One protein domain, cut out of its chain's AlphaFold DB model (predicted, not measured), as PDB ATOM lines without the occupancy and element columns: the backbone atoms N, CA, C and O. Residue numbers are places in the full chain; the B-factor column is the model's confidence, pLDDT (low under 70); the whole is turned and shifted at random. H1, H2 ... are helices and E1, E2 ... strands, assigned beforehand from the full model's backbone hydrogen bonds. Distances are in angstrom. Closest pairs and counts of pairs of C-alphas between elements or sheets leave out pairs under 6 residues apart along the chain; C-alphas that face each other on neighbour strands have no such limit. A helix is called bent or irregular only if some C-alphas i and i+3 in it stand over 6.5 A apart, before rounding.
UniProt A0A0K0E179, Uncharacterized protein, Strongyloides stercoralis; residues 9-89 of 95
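What this domain is: This is residues 9 to 89 of the 95 residues of an uncharacterized protein of Strongyloides stercoralis (UniProt A0A0K0E179). A long, thin rod is made of a small two-stranded hairpin, E1 and E2, and one long helix, H2, set end to end, with a short helix, H1, packed at a steep angle on part of H2. The stretch from residue 20 to 43, with no named element, runs from H1 out to the far end of the hairpin and folds back to enter E1, while at the opposite end of the rod residues 76 to 89, mostly of H2, stick out. The printed part has 81 residues with two named helices and two named strands, in the order H1, E1, E2, H2; the sheet has the order E1 - E2 and is antiparallel, and the class is mixed, helices and strands. The whole is extended, with a radius of gyration of the C-alphas of 19.8 A, and spans 71 by 20 by 17 A.

How they stand to each other: H1, residues 9 to 19, touches H2, residues 59 to 88, with residues 68 to 72 of H2 alone. Their closest C-alphas, those of Thr 10 and Phe 72, are 5.7 A apart. The two helices run opposite ways at a steep tilt of 55 degrees. E1, residues 44 to 49, and E2, residues 52 to 57, form a hairpin of antiparallel neighbour strands, with 148 degrees between their directions. C-alphas 48 and 53 face each other at 4.5 A. Across the pair, N 47 and O 54 are 3.0 A apart and N 54 and O 47 are 2.8 A apart, both within hydrogen-bond range. H1 and E2 are apart, and E1 and H2 are apart. In H1 every O i to N i+4 pair is within hydrogen-bond range; in H2 25 of 26 are.

Where its parts are: H1 begins at C-alpha 9 at (0.886, 26.789, 33.904) and measures 15.0 A from first to last C-alpha. E1 begins at C-alpha 44 at (10.630, 48.258, 37.350) and measures 15.7 A, and E2 measures 16.2 A. H2, the longest helix with 30 residues, measures 43.7 A and ends at C-alpha 88 at (-25.796, 16.812, 26.265). Neither helix is bent.

The domain as a whole: The two C-alphas farthest apart, those of Asp 34 and Gln 89, are 70.7 A apart. Without residues 76 to 89, which stand free, the body has 67 residues and spans 50 by 20 by 16 A. The printed part has no cut. The link from H1 to E1 is long, with 24 residues, and the links from E1 to E2 and from E2 to H2 are tight. The mean pLDDT of the printed part is 75.6, and 27 residues are under 70: residues 9 to 11, 13 to 33, 35, and 88 to 89.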
ATOM      1  N   LEU A   9      -0.020  25.664  34.048       64.62
ATOM      2  CA  LEU A   9       0.886  26.789  33.904       64.62
ATOM      3  C   LEU A   9       0.222  28.137  34.244       64.62
ATOM      4  O   LEU A   9       0.778  28.893  35.031       64.62
ATOM      5  N   THR A  10      -0.965  28.448  33.708       66.62
ATOM      6  CA  THR A  10      -1.638  29.723  34.015       66.62
ATOM      7  C   THR A  10      -2.164  29.759  35.439       66.62
ATOM      8  O   THR A  10      -2.036  30.789  36.092       66.62
ATOM      9  N   LEU A  11      -2.683  28.642  35.960       67.53
ATOM     10  CA  LEU A  11      -3.028  28.533  37.381       67.53
ATOM     11  C   LEU A  11      -1.808  28.752  38.275       67.53
ATOM     12  O   LEU A  11      -1.905  29.488  39.253       67.53
ATOM     13  N   PHE A  12      -0.675  28.134  37.943       70.04
ATOM     14  CA  PHE A  12       0.570  28.283  38.682       70.04
ATOM     15  C   PHE A  12       1.022  29.740  38.684       70.04
ATOM     16  O   PHE A  12       1.269  30.276  39.755       70.04
ATOM     17  N   PHE A  13       1.046  30.410  37.528       68.18
ATOM     18  CA  PHE A  13       1.435  31.819  37.463       68.18
ATOM     19  C   PHE A  13       0.460  32.743  38.198       68.18
ATOM     20  O   PHE A  13       0.919  33.602  38.941       68.18
ATOM     21  N   LEU A  14      -0.859  32.553  38.065       68.40
ATOM     22  CA  LEU A  14      -1.853  33.363  38.783       68.40
ATOM     23  C   LEU A  14      -1.743  33.188  40.303       68.40
ATOM     24  O   LEU A  14      -1.760  34.171  41.038       68.40
ATOM     25  N   ASN A  15      -1.585  31.949  40.782       68.27
ATOM     26  CA  ASN A  15      -1.407  31.679  42.210       68.27
ATOM     27  C   ASN A  15      -0.044  32.154  42.716       68.27
ATOM     28  O   ASN A  15       0.030  32.699  43.810       68.27
ATOM     29  N   TYR A  16       1.022  31.993  41.929       67.12
ATOM     30  CA  TYR A  16       2.349  32.501  42.268       67.12
ATOM     31  C   TYR A  16       2.335  34.025  42.391       67.12
ATOM     32  O   TYR A  16       2.890  34.568  43.337       67.12
ATOM     33  N   GLN A  17       1.632  34.716  41.494       62.67
ATOM     34  CA  GLN A  17       1.468  36.165  41.543       62.67
ATOM     35  C   GLN A  17       0.699  36.621  42.796       62.67
ATOM     36  O   GLN A  17       1.053  37.633  43.395       62.67
ATOM     37  N   PHE A  18      -0.320  35.861  43.211       61.22
ATOM     38  CA  PHE A  18      -1.095  36.134  44.428       61.22
ATOM     39  C   PHE A  18      -0.308  35.819  45.711       61.22
ATOM     40  O   PHE A  18      -0.397  36.554  46.691       61.22
ATOM     41  N   ALA A  19       0.471  34.733  45.709       58.10
ATOM     42  CA  ALA A  19       1.261  34.279  46.852       58.10
ATOM     43  C   ALA A  19       2.531  35.118  47.057       58.10
ATOM     44  O   ALA A  19       2.880  35.454  48.185       58.10
ATOM     45  N   CYS A  20       3.204  35.502  45.974       54.15
ATOM     46  CA  CYS A  20       4.376  36.371  45.996       54.15
ATOM     47  C   CYS A  20       3.972  37.839  45.839       54.15
ATOM     48  O   CYS A  20       4.589  38.550  45.048       54.15
ATOM     49  N   GLY A  21       2.971  38.306  46.598       53.88
ATOM     50  CA  GLY A  21       2.439  39.682  46.561       53.88
ATOM     51  C   GLY A  21       3.480  40.811  46.679       53.88
ATOM     52  O   GLY A  21       3.152  41.973  46.467       53.88
ATOM     53  N   SER A  22       4.739  40.475  46.957       56.31
ATOM     54  CA  SER A  22       5.909  41.348  46.989       56.31
ATOM     55  C   SER A  22       6.717  41.435  45.684       56.31
ATOM     56  O   SER A  22       7.675  42.194  45.644       56.31
ATOM     57  N   PHE A  23       6.418  40.680  44.617       56.41
ATOM     58  CA  PHE A  23       7.278  40.693  43.417       56.41
ATOM     59  C   PHE A  23       7.218  42.024  42.651       56.41
ATOM     60  O   PHE A  23       8.197  42.418  42.027       56.41
ATOM     61  N   PHE A  24       6.075  42.713  42.706       58.63
ATOM     62  CA  PHE A  24       5.855  44.008  42.044       58.63
ATOM     63  C   PHE A  24       5.992  45.214  42.972       58.63
ATOM     64  O   PHE A  24       5.908  46.350  42.508       58.63
ATOM     65  N   TYR A  25       6.129  44.972  44.276       56.77
ATOM     66  CA  TYR A  25       6.250  46.018  45.278       56.77
ATOM     67  C   TYR A  25       7.687  46.041  45.776       56.77
ATOM     68  O   TYR A  25       8.110  45.177  46.540       56.77
ATOM     69  N   VAL A  26       8.426  47.047  45.322       62.48
ATOM     70  CA  VAL A  26       9.731  47.419  45.862       62.48
ATOM     71  C   VAL A  26       9.553  48.771  46.547       62.48
ATOM     72  O   VAL A  26       8.819  49.619  46.040       62.48
ATOM     73  N   ASP A  27      10.193  48.963  47.701       63.80
ATOM     74  CA  ASP A  27      10.182  50.256  48.388       63.80
ATOM     75  C   ASP A  27      10.735  51.357  47.469       63.80
ATOM     76  O   ASP A  27      11.748  51.168  46.785       63.80
ATOM     77  N   SER A  28      10.089  52.526  47.465       60.46
ATOM     78  CA  SER A  28      10.621  53.707  46.788       60.46
ATOM     79  C   SER A  28      11.977  54.083  47.391       60.46
ATOM     80  O   SER A  28      12.175  54.098  48.610       60.46
ATOM     81  N   ILE A  29      12.952  54.377  46.529       61.95
ATOM     82  CA  ILE A  29      14.255  54.864  46.984       61.95
ATOM     83  C   ILE A  29      14.106  56.352  47.304       61.95
ATOM     84  O   ILE A  29      13.626  57.133  46.483       61.95
ATOM     85  N   ARG A  30      14.491  56.717  48.534       64.21
ATOM     86  CA  ARG A  30      14.067  57.958  49.202       64.21
ATOM     87  C   ARG A  30      14.542  59.262  48.567       64.21
ATOM     88  O   ARG A  30      13.942  60.284  48.858       64.21
ATOM     89  N   GLU A  31      15.593  59.268  47.750       67.70
ATOM     90  CA  GLU A  31      16.171  60.532  47.275       67.70
ATOM     91  C   GLU A  31      16.632  60.449  45.819       67.70
ATOM     92  O   GLU A  31      17.467  59.613  45.457       67.70
ATOM     93  N   CYS A  32      16.128  61.365  44.991       68.86
ATOM     94  CA  CYS A  32      16.752  61.676  43.710       68.86
ATOM     95  C   CYS A  32      17.954  62.599  43.942       68.86
ATOM     96  O   CYS A  32      17.779  63.757  44.323       68.86
ATOM     97  N   TYR A  33      19.168  62.159  43.618       68.55
ATOM     98  CA  TYR A  33      20.297  63.084  43.492       68.55
ATOM     99  C   TYR A  33      20.372  63.576  42.044       68.55
ATOM    100  O   TYR A  33      20.475  62.773  41.119       68.55
ATOM    101  N   ASP A  34      20.310  64.894  41.835       75.11
ATOM    102  CA  ASP A  34      20.503  65.537  40.523       75.11
ATOM    103  C   ASP A  34      19.507  65.062  39.432       75.11
ATOM    104  O   ASP A  34      19.878  64.806  38.286       75.11
ATOM    105  N   ASN A  35      18.228  64.880  39.804       68.48
ATOM    106  CA  ASN A  35      17.167  64.279  38.970       68.48
ATOM    107  C   ASN A  35      17.464  62.848  38.475       68.48
ATOM    108  O   ASN A  35      16.829  62.372  37.530       68.48
ATOM    109  N   ARG A  36      18.422  62.139  39.084       74.29
ATOM    110  CA  ARG A  36      18.763  60.763  38.715       74.29
ATOM    111  C   ARG A  36      18.221  59.783  39.741       74.29
ATOM    112  O   ARG A  36      18.561  59.837  40.919       74.29
ATOM    113  N   CYS A  37      17.427  58.849  39.237       78.28
ATOM    114  CA  CYS A  37      17.009  57.658  39.954       78.28
ATOM    115  C   CYS A  37      17.902  56.468  39.575       78.28
ATOM    116  O   CYS A  37      18.577  56.503  38.537       78.28
ATOM    117  N   PRO A  38      17.932  55.407  40.398       76.30
ATOM    118  CA  PRO A  38      18.587  54.155  40.038       76.30
ATOM    119  C   PRO A  38      18.109  53.652  38.674       76.30
ATOM    120  O   PRO A  38      16.969  53.870  38.255       76.30
ATOM    121  N   LYS A  39      19.010  52.973  37.960       78.95
ATOM    122  CA  LYS A  39      18.691  52.386  36.660       78.95
ATOM    123  C   LYS A  39      17.559  51.368  36.840       78.95
ATOM    124  O   LYS A  39      17.635  50.535  37.740       78.95
ATOM    125  N   GLY A  40      16.544  51.443  35.977       77.23
ATOM    126  CA  GLY A  40      15.467  50.454  35.944       77.23
ATOM    127  C   GLY A  40      16.021  49.038  35.793       77.23
ATOM    128  O   GLY A  40      17.022  48.823  35.097       77.23
ATOM    129  N   ASP A  41      15.387  48.090  36.472       81.86
ATOM    130  CA  ASP A  41      15.654  46.668  36.297       81.86
ATOM    131  C   ASP A  41      14.720  46.106  35.209       81.86
ATOM    132  O   ASP A  41      14.125  46.858  34.436       81.86
ATOM    133  N   TRP A  42      14.607  44.784  35.096       80.56
ATOM    134  CA  TRP A  42      13.694  44.181  34.125       80.56
ATOM    135  C   TRP A  42      12.222  44.417  34.462       80.56
ATOM    136  O   TRP A  42      11.411  44.455  33.548       80.56
ATOM    137  N   PHE A  43      11.855  44.590  35.726       81.20
ATOM    138  CA  PHE A  43      10.467  44.620  36.185       81.20
ATOM    139  C   PHE A  43       9.964  46.026  36.526       81.20
ATOM    140  O   PHE A  43       8.764  46.294  36.464       81.20
ATOM    141  N   HIS A  44      10.878  46.946  36.796       80.11
ATOM    142  CA  HIS A  44      10.630  48.258  37.350       80.11
ATOM    143  C   HIS A  44      11.368  49.325  36.550       80.11
ATOM    144  O   HIS A  44      12.466  49.120  36.023       80.11
ATOM    145  N   TYR A  45      10.772  50.503  36.500       82.41
ATOM    146  CA  TYR A  45      11.447  51.727  36.114       82.41
ATOM    147  C   TYR A  45      11.170  52.794  37.166       82.41
ATOM    148  O   TYR A  45      10.151  52.752  37.852       82.41
ATOM    149  N   TYR A  46      12.094  53.738  37.295       82.06
ATOM    150  CA  TYR A  46      12.009  54.795  38.291       82.06
ATOM    151  C   TYR A  46      11.855  56.139  37.595       82.06
ATOM    152  O   TYR A  46      12.522  56.407  36.591       82.06
ATOM    153  N   THR A  47      10.985  56.984  38.128       81.69
ATOM    154  CA  THR A  47      10.814  58.378  37.715       81.69
ATOM    155  C   THR A  47      11.110  59.266  38.913       81.69
ATOM    156  O   THR A  47      10.840  58.899  40.051       81.69
ATOM    157  N   CYS A  48      11.720  60.424  38.676       81.73
ATOM    158  CA  CYS A  48      11.958  61.368  39.758       81.73
ATOM    159  C   CYS A  48      10.786  62.342  39.865       81.73
ATOM    160  O   CYS A  48      10.485  63.051  38.900       81.73
ATOM    161  N   ASN A  49      10.168  62.411  41.039       79.14
ATOM    162  CA  ASN A  49       9.112  63.354  41.358       79.14
ATOM    163  C   ASN A  49       9.591  64.328  42.439       79.14
ATOM    164  O   ASN A  49       9.432  64.086  43.633       79.14
ATOM    165  N   THR A  50      10.160  65.458  42.011       74.29
ATOM    166  CA  THR A  50      10.668  66.587  42.828       74.29
ATOM    167  C   THR A  50      11.775  66.271  43.843       74.29
ATOM    168  O   THR A  50      12.819  66.913  43.800       74.29
ATOM    169  N   SER A  51      11.578  65.308  44.740       76.91
ATOM    170  CA  SER A  51      12.531  64.890  45.776       76.91
ATOM    171  C   SER A  51      12.655  63.368  45.903       76.91
ATOM    172  O   SER A  51      13.699  62.883  46.337       76.91
ATOM    173  N   GLU A  52      11.649  62.614  45.456       78.73
ATOM    174  CA  GLU A  52      11.573  61.167  45.649       78.73
ATOM    175  C   GLU A  52      11.578  60.428  44.306       78.73
ATOM    176  O   GLU A  52      11.079  60.932  43.293       78.73
ATOM    177  N   CYS A  53      12.161  59.227  44.289       80.16
ATOM    178  CA  CYS A  53      12.071  58.336  43.140       80.16
ATOM    179  C   CYS A  53      10.817  57.473  43.265       80.16
ATOM    180  O   CYS A  53      10.778  56.530  44.060       80.16
ATOM    181  N   ASP A  54       9.825  57.760  42.430       80.55
ATOM    182  CA  ASP A  54       8.641  56.931  42.293       80.55
ATOM    183  C   ASP A  54       9.006  55.660  41.522       80.55
ATOM    184  O   ASP A  54       9.630  55.693  40.453       80.55
ATOM    185  N   PHE A  55       8.633  54.513  42.088       80.57
ATOM    186  CA  PHE A  55       8.758  53.238  41.402       80.57
ATOM    187  C   PHE A  55       7.521  53.013  40.533       80.57
ATOM    188  O   PHE A  55       6.382  53.262  40.932       80.57
ATOM    189  N   HIS A  56       7.738  52.485  39.337       81.84
ATOM    190  CA  HIS A  56       6.669  52.075  38.450       81.84
ATOM    191  C   HIS A  56       6.954  50.696  37.881       81.84
ATOM    192  O   HIS A  56       8.086  50.349  37.541       81.84
ATOM    193  N   LEU A  57       5.889  49.917  37.730       81.23
ATOM    194  CA  LEU A  57       5.977  48.617  37.102       81.23
ATOM    195  C   LEU A  57       6.069  48.751  35.583       81.23
ATOM    196  O   LEU A  57       5.326  49.533  34.986       81.23
ATOM    197  N   GLN A  58       6.939  47.967  34.944       81.85
ATOM    198  CA  GLN A  58       7.062  48.010  33.492       81.85
ATOM    199  C   GLN A  58       5.726  47.673  32.811       81.85
ATOM    200  O   GLN A  58       5.077  46.683  33.161       81.85
ATOM    201  N   PRO A  59       5.309  48.460  31.802       81.54
ATOM    202  CA  PRO A  59       3.974  48.360  31.216       81.54
ATOM    203  C   PRO A  59       3.700  46.982  30.606       81.54
ATOM    204  O   PRO A  59       2.572  46.493  30.646       81.54
ATOM    205  N   TYR A  60       4.737  46.318  30.088       83.05
ATOM    206  CA  TYR A  60       4.596  44.989  29.505       83.05
ATOM    207  C   TYR A  60       4.158  43.938  30.541       83.05
ATOM    208  O   TYR A  60       3.522  42.958  30.165       83.05
ATOM    209  N   LEU A  61       4.447  44.121  31.835       84.31
ATOM    210  CA  LEU A  61       4.054  43.162  32.872       84.31
ATOM    211  C   LEU A  61       2.541  43.119  33.058       84.31
ATOM    212  O   LEU A  61       1.981  42.035  33.221       84.31
ATOM    213  N   TYR A  62       1.863  44.265  32.943       83.39
ATOM    214  CA  TYR A  62       0.401  44.308  32.918       83.39
ATOM    215  C   TYR A  62      -0.158  43.547  31.714       83.39
ATOM    216  O   TYR A  62      -1.139  42.819  31.849       83.39
ATOM    217  N   VAL A  63       0.495  43.656  30.553       85.12
ATOM    218  CA  VAL A  63       0.101  42.927  29.339       85.12
ATOM    219  C   VAL A  63       0.287  41.421  29.518       85.12
ATOM    220  O   VAL A  63      -0.621  40.654  29.207       85.12
ATOM    221  N   ILE A  64       1.422  40.983  30.070       85.11
ATOM    222  CA  ILE A  64       1.676  39.564  30.362       85.11
ATOM    223  C   ILE A  64       0.640  39.035  31.358       85.11
ATOM    224  O   ILE A  64       0.046  37.987  31.117       85.11
ATOM    225  N   CYS A  65       0.366  39.776  32.436       83.58
ATOM    226  CA  CYS A  65      -0.668  39.440  33.414       83.58
ATOM    227  C   CYS A  65      -2.041  39.264  32.750       83.58
ATOM    228  O   CYS A  65      -2.693  38.232  32.915       83.58
ATOM    229  N   LEU A  66      -2.445  40.223  31.917       84.12
ATOM    230  CA  LEU A  66      -3.704  40.172  31.182       84.12
ATOM    231  C   LEU A  66      -3.775  38.956  30.246       84.12
ATOM    232  O   LEU A  66      -4.789  38.260  30.230       84.12
ATOM    233  N   ILE A  67      -2.700  38.644  29.518       86.91
ATOM    234  CA  ILE A  67      -2.631  37.450  28.664       86.91
ATOM    235  C   ILE A  67      -2.796  36.174  29.499       86.91
ATOM    236  O   ILE A  67      -3.562  35.292  29.112       86.91
ATOM    237  N   MET A  68      -2.136  36.072  30.656       85.59
ATOM    238  CA  MET A  68      -2.265  34.907  31.542       85.59
ATOM    239  C   MET A  68      -3.703  34.716  32.037       85.59
ATOM    240  O   MET A  68      -4.216  33.594  32.002       85.59
ATOM    241  N   VAL A  69      -4.375  35.804  32.428       85.38
ATOM    242  CA  VAL A  69      -5.792  35.785  32.827       85.38
ATOM    243  C   VAL A  69      -6.680  35.336  31.664       85.38
ATOM    244  O   VAL A  69      -7.521  34.458  31.845       85.38
ATOM    245  N   LEU A  70      -6.480  35.874  30.458       85.94
ATOM    246  CA  LEU A  70      -7.273  35.501  29.283       85.94
ATOM    247  C   LEU A  70      -7.098  34.029  28.902       85.94
ATOM    248  O   LEU A  70      -8.085  33.344  28.642       85.94
ATOM    249  N   VAL A  71      -5.865  33.516  28.908       87.11
ATOM    250  CA  VAL A  71      -5.586  32.100  28.620       87.11
ATOM    251  C   VAL A  71      -6.215  31.196  29.681       87.11
ATOM    252  O   VAL A  71      -6.761  30.142  29.350       87.11
ATOM    253  N   PHE A  72      -6.180  31.604  30.952       85.39
ATOM    254  CA  PHE A  72      -6.865  30.886  32.022       85.39
ATOM    255  C   PHE A  72      -8.382  30.850  31.799       85.39
ATOM    256  O   PHE A  72      -8.955  29.762  31.739       85.39
ATOM    257  N   LEU A  73      -9.024  32.003  31.590       85.91
ATOM    258  CA  LEU A  73     -10.466  32.085  31.333       85.91
ATOM    259  C   LEU A  73     -10.870  31.267  30.106       85.91
ATOM    260  O   LEU A  73     -11.844  30.520  30.162       85.91
ATOM    261  N   TYR A  74     -10.094  31.338  29.026       86.19
ATOM    262  CA  TYR A  74     -10.321  30.530  27.833       86.19
ATOM    263  C   TYR A  74     -10.270  29.030  28.145       86.19
ATOM    264  O   TYR A  74     -11.163  28.287  27.742       86.19
ATOM    265  N   SER A  75      -9.286  28.578  28.933       86.88
ATOM    266  CA  SER A  75      -9.195  27.169  29.339       86.88
ATOM    267  C   SER A  75     -10.397  26.715  30.178       86.88
ATOM    268  O   SER A  75     -10.905  25.611  29.970       86.88
ATOM    269  N   VAL A  76     -10.913  27.581  31.059       85.28
ATOM    270  CA  VAL A  76     -12.120  27.319  31.858       85.28
ATOM    271  C   VAL A  76     -13.357  27.244  30.965       85.28
ATOM    272  O   VAL A  76     -14.129  26.294  31.077       85.28
ATOM    273  N   ILE A  77     -13.528  28.185  30.033       87.53
ATOM    274  CA  ILE A  77     -14.644  28.177  29.075       87.53
ATOM    275  C   ILE A  77     -14.612  26.898  28.234       87.53
ATOM    276  O   ILE A  77     -15.634  26.228  28.099       87.53
ATOM    277  N   CYS A  78     -13.448  26.498  27.716       85.88
ATOM    278  CA  CYS A  78     -13.307  25.245  26.975       85.88
ATOM    279  C   CYS A  78     -13.664  24.019  27.827       85.88
ATOM    280  O   CYS A  78     -14.312  23.097  27.325       85.88
ATOM    281  N   ALA A  79     -13.270  23.994  29.102       84.34
ATOM    282  CA  ALA A  79     -13.618  22.913  30.020       84.34
ATOM    283  C   ALA A  79     -15.131  22.852  30.284       84.34
ATOM    284  O   ALA A  79     -15.723  21.776  30.190       84.34
ATOM    285  N   LEU A  80     -15.770  23.998  30.528       85.83
ATOM    286  CA  LEU A  80     -17.218  24.096  30.725       85.83
ATOM    287  C   LEU A  80     -17.989  23.675  29.472       85.83
ATOM    288  O   LEU A  80     -18.926  22.889  29.571       85.83
ATOM    289  N   MET A  81     -17.564  24.120  28.288       84.08
ATOM    290  CA  MET A  81     -18.168  23.700  27.021       84.08
ATOM    291  C   MET A  81     -18.065  22.187  26.824       84.08
ATOM    292  O   MET A  81     -19.041  21.555  26.433       84.08
ATOM    293  N   ARG A  82     -16.914  21.575  27.136       82.82
ATOM    294  CA  ARG A  82     -16.757  20.112  27.080       82.82
ATOM    295  C   ARG A  82     -17.668  19.398  28.070       82.82
ATOM    296  O   ARG A  82     -18.259  18.390  27.700       82.82
ATOM    297  N   PHE A  83     -17.794  19.916  29.287       83.46
ATOM    298  CA  PHE A  83     -18.697  19.374  30.296       83.46
ATOM    299  C   PHE A  83     -20.149  19.426  29.806       83.46
ATOM    300  O   PHE A  83     -20.803  18.395  29.733       83.46
ATOM    301  N   VAL A  84     -20.626  20.588  29.352       84.12
ATOM    302  CA  VAL A  84     -21.980  20.741  28.795       84.12
ATOM    303  C   VAL A  84     -22.206  19.816  27.598       84.12
ATOM    304  O   VAL A  84     -23.242  19.164  27.522       84.12
ATOM    305  N   CYS A  85     -21.243  19.708  26.680       81.26
ATOM    306  CA  CYS A  85     -21.344  18.786  25.549       81.26
ATOM    307  C   CYS A  85     -21.398  17.322  25.993       81.26
ATOM    308  O   CYS A  85     -22.166  16.568  25.409       81.26
ATOM    309  N   TYR A  86     -20.632  16.924  27.012       77.01
ATOM    310  CA  TYR A  86     -20.665  15.568  27.562       77.01
ATOM    311  C   TYR A  86     -22.027  15.247  28.187       77.01
ATOM    312  O   TYR A  86     -22.601  14.213  27.875       77.01
ATOM    313  N   PHE A  87     -22.605  16.158  28.978       71.91
ATOM    314  CA  PHE A  87     -23.951  15.973  29.541       71.91
ATOM    315  C   PHE A  87     -25.073  16.072  28.503       71.91
ATOM    316  O   PHE A  87     -26.155  15.538  28.721       71.91
ATOM    317  N   ARG A  88     -24.840  16.754  27.376       68.30
ATOM    318  CA  ARG A  88     -25.796  16.812  26.265       68.30
ATOM    319  C   ARG A  88     -25.726  15.588  25.355       68.30
ATOM    320  O   ARG A  88     -26.622  15.428  24.529       68.30
ATOM    321  N   GLN A  89     -24.695  14.746  25.454       61.10
ATOM    322  CA  GLN A  89     -24.712  13.486  24.717       61.10
ATOM    323  C   GLN A  89     -25.916  12.687  25.221       61.10
ATOM    324  O   GLN A  89     -25.957  12.386  26.414       61.10
TER     325      GLN A  89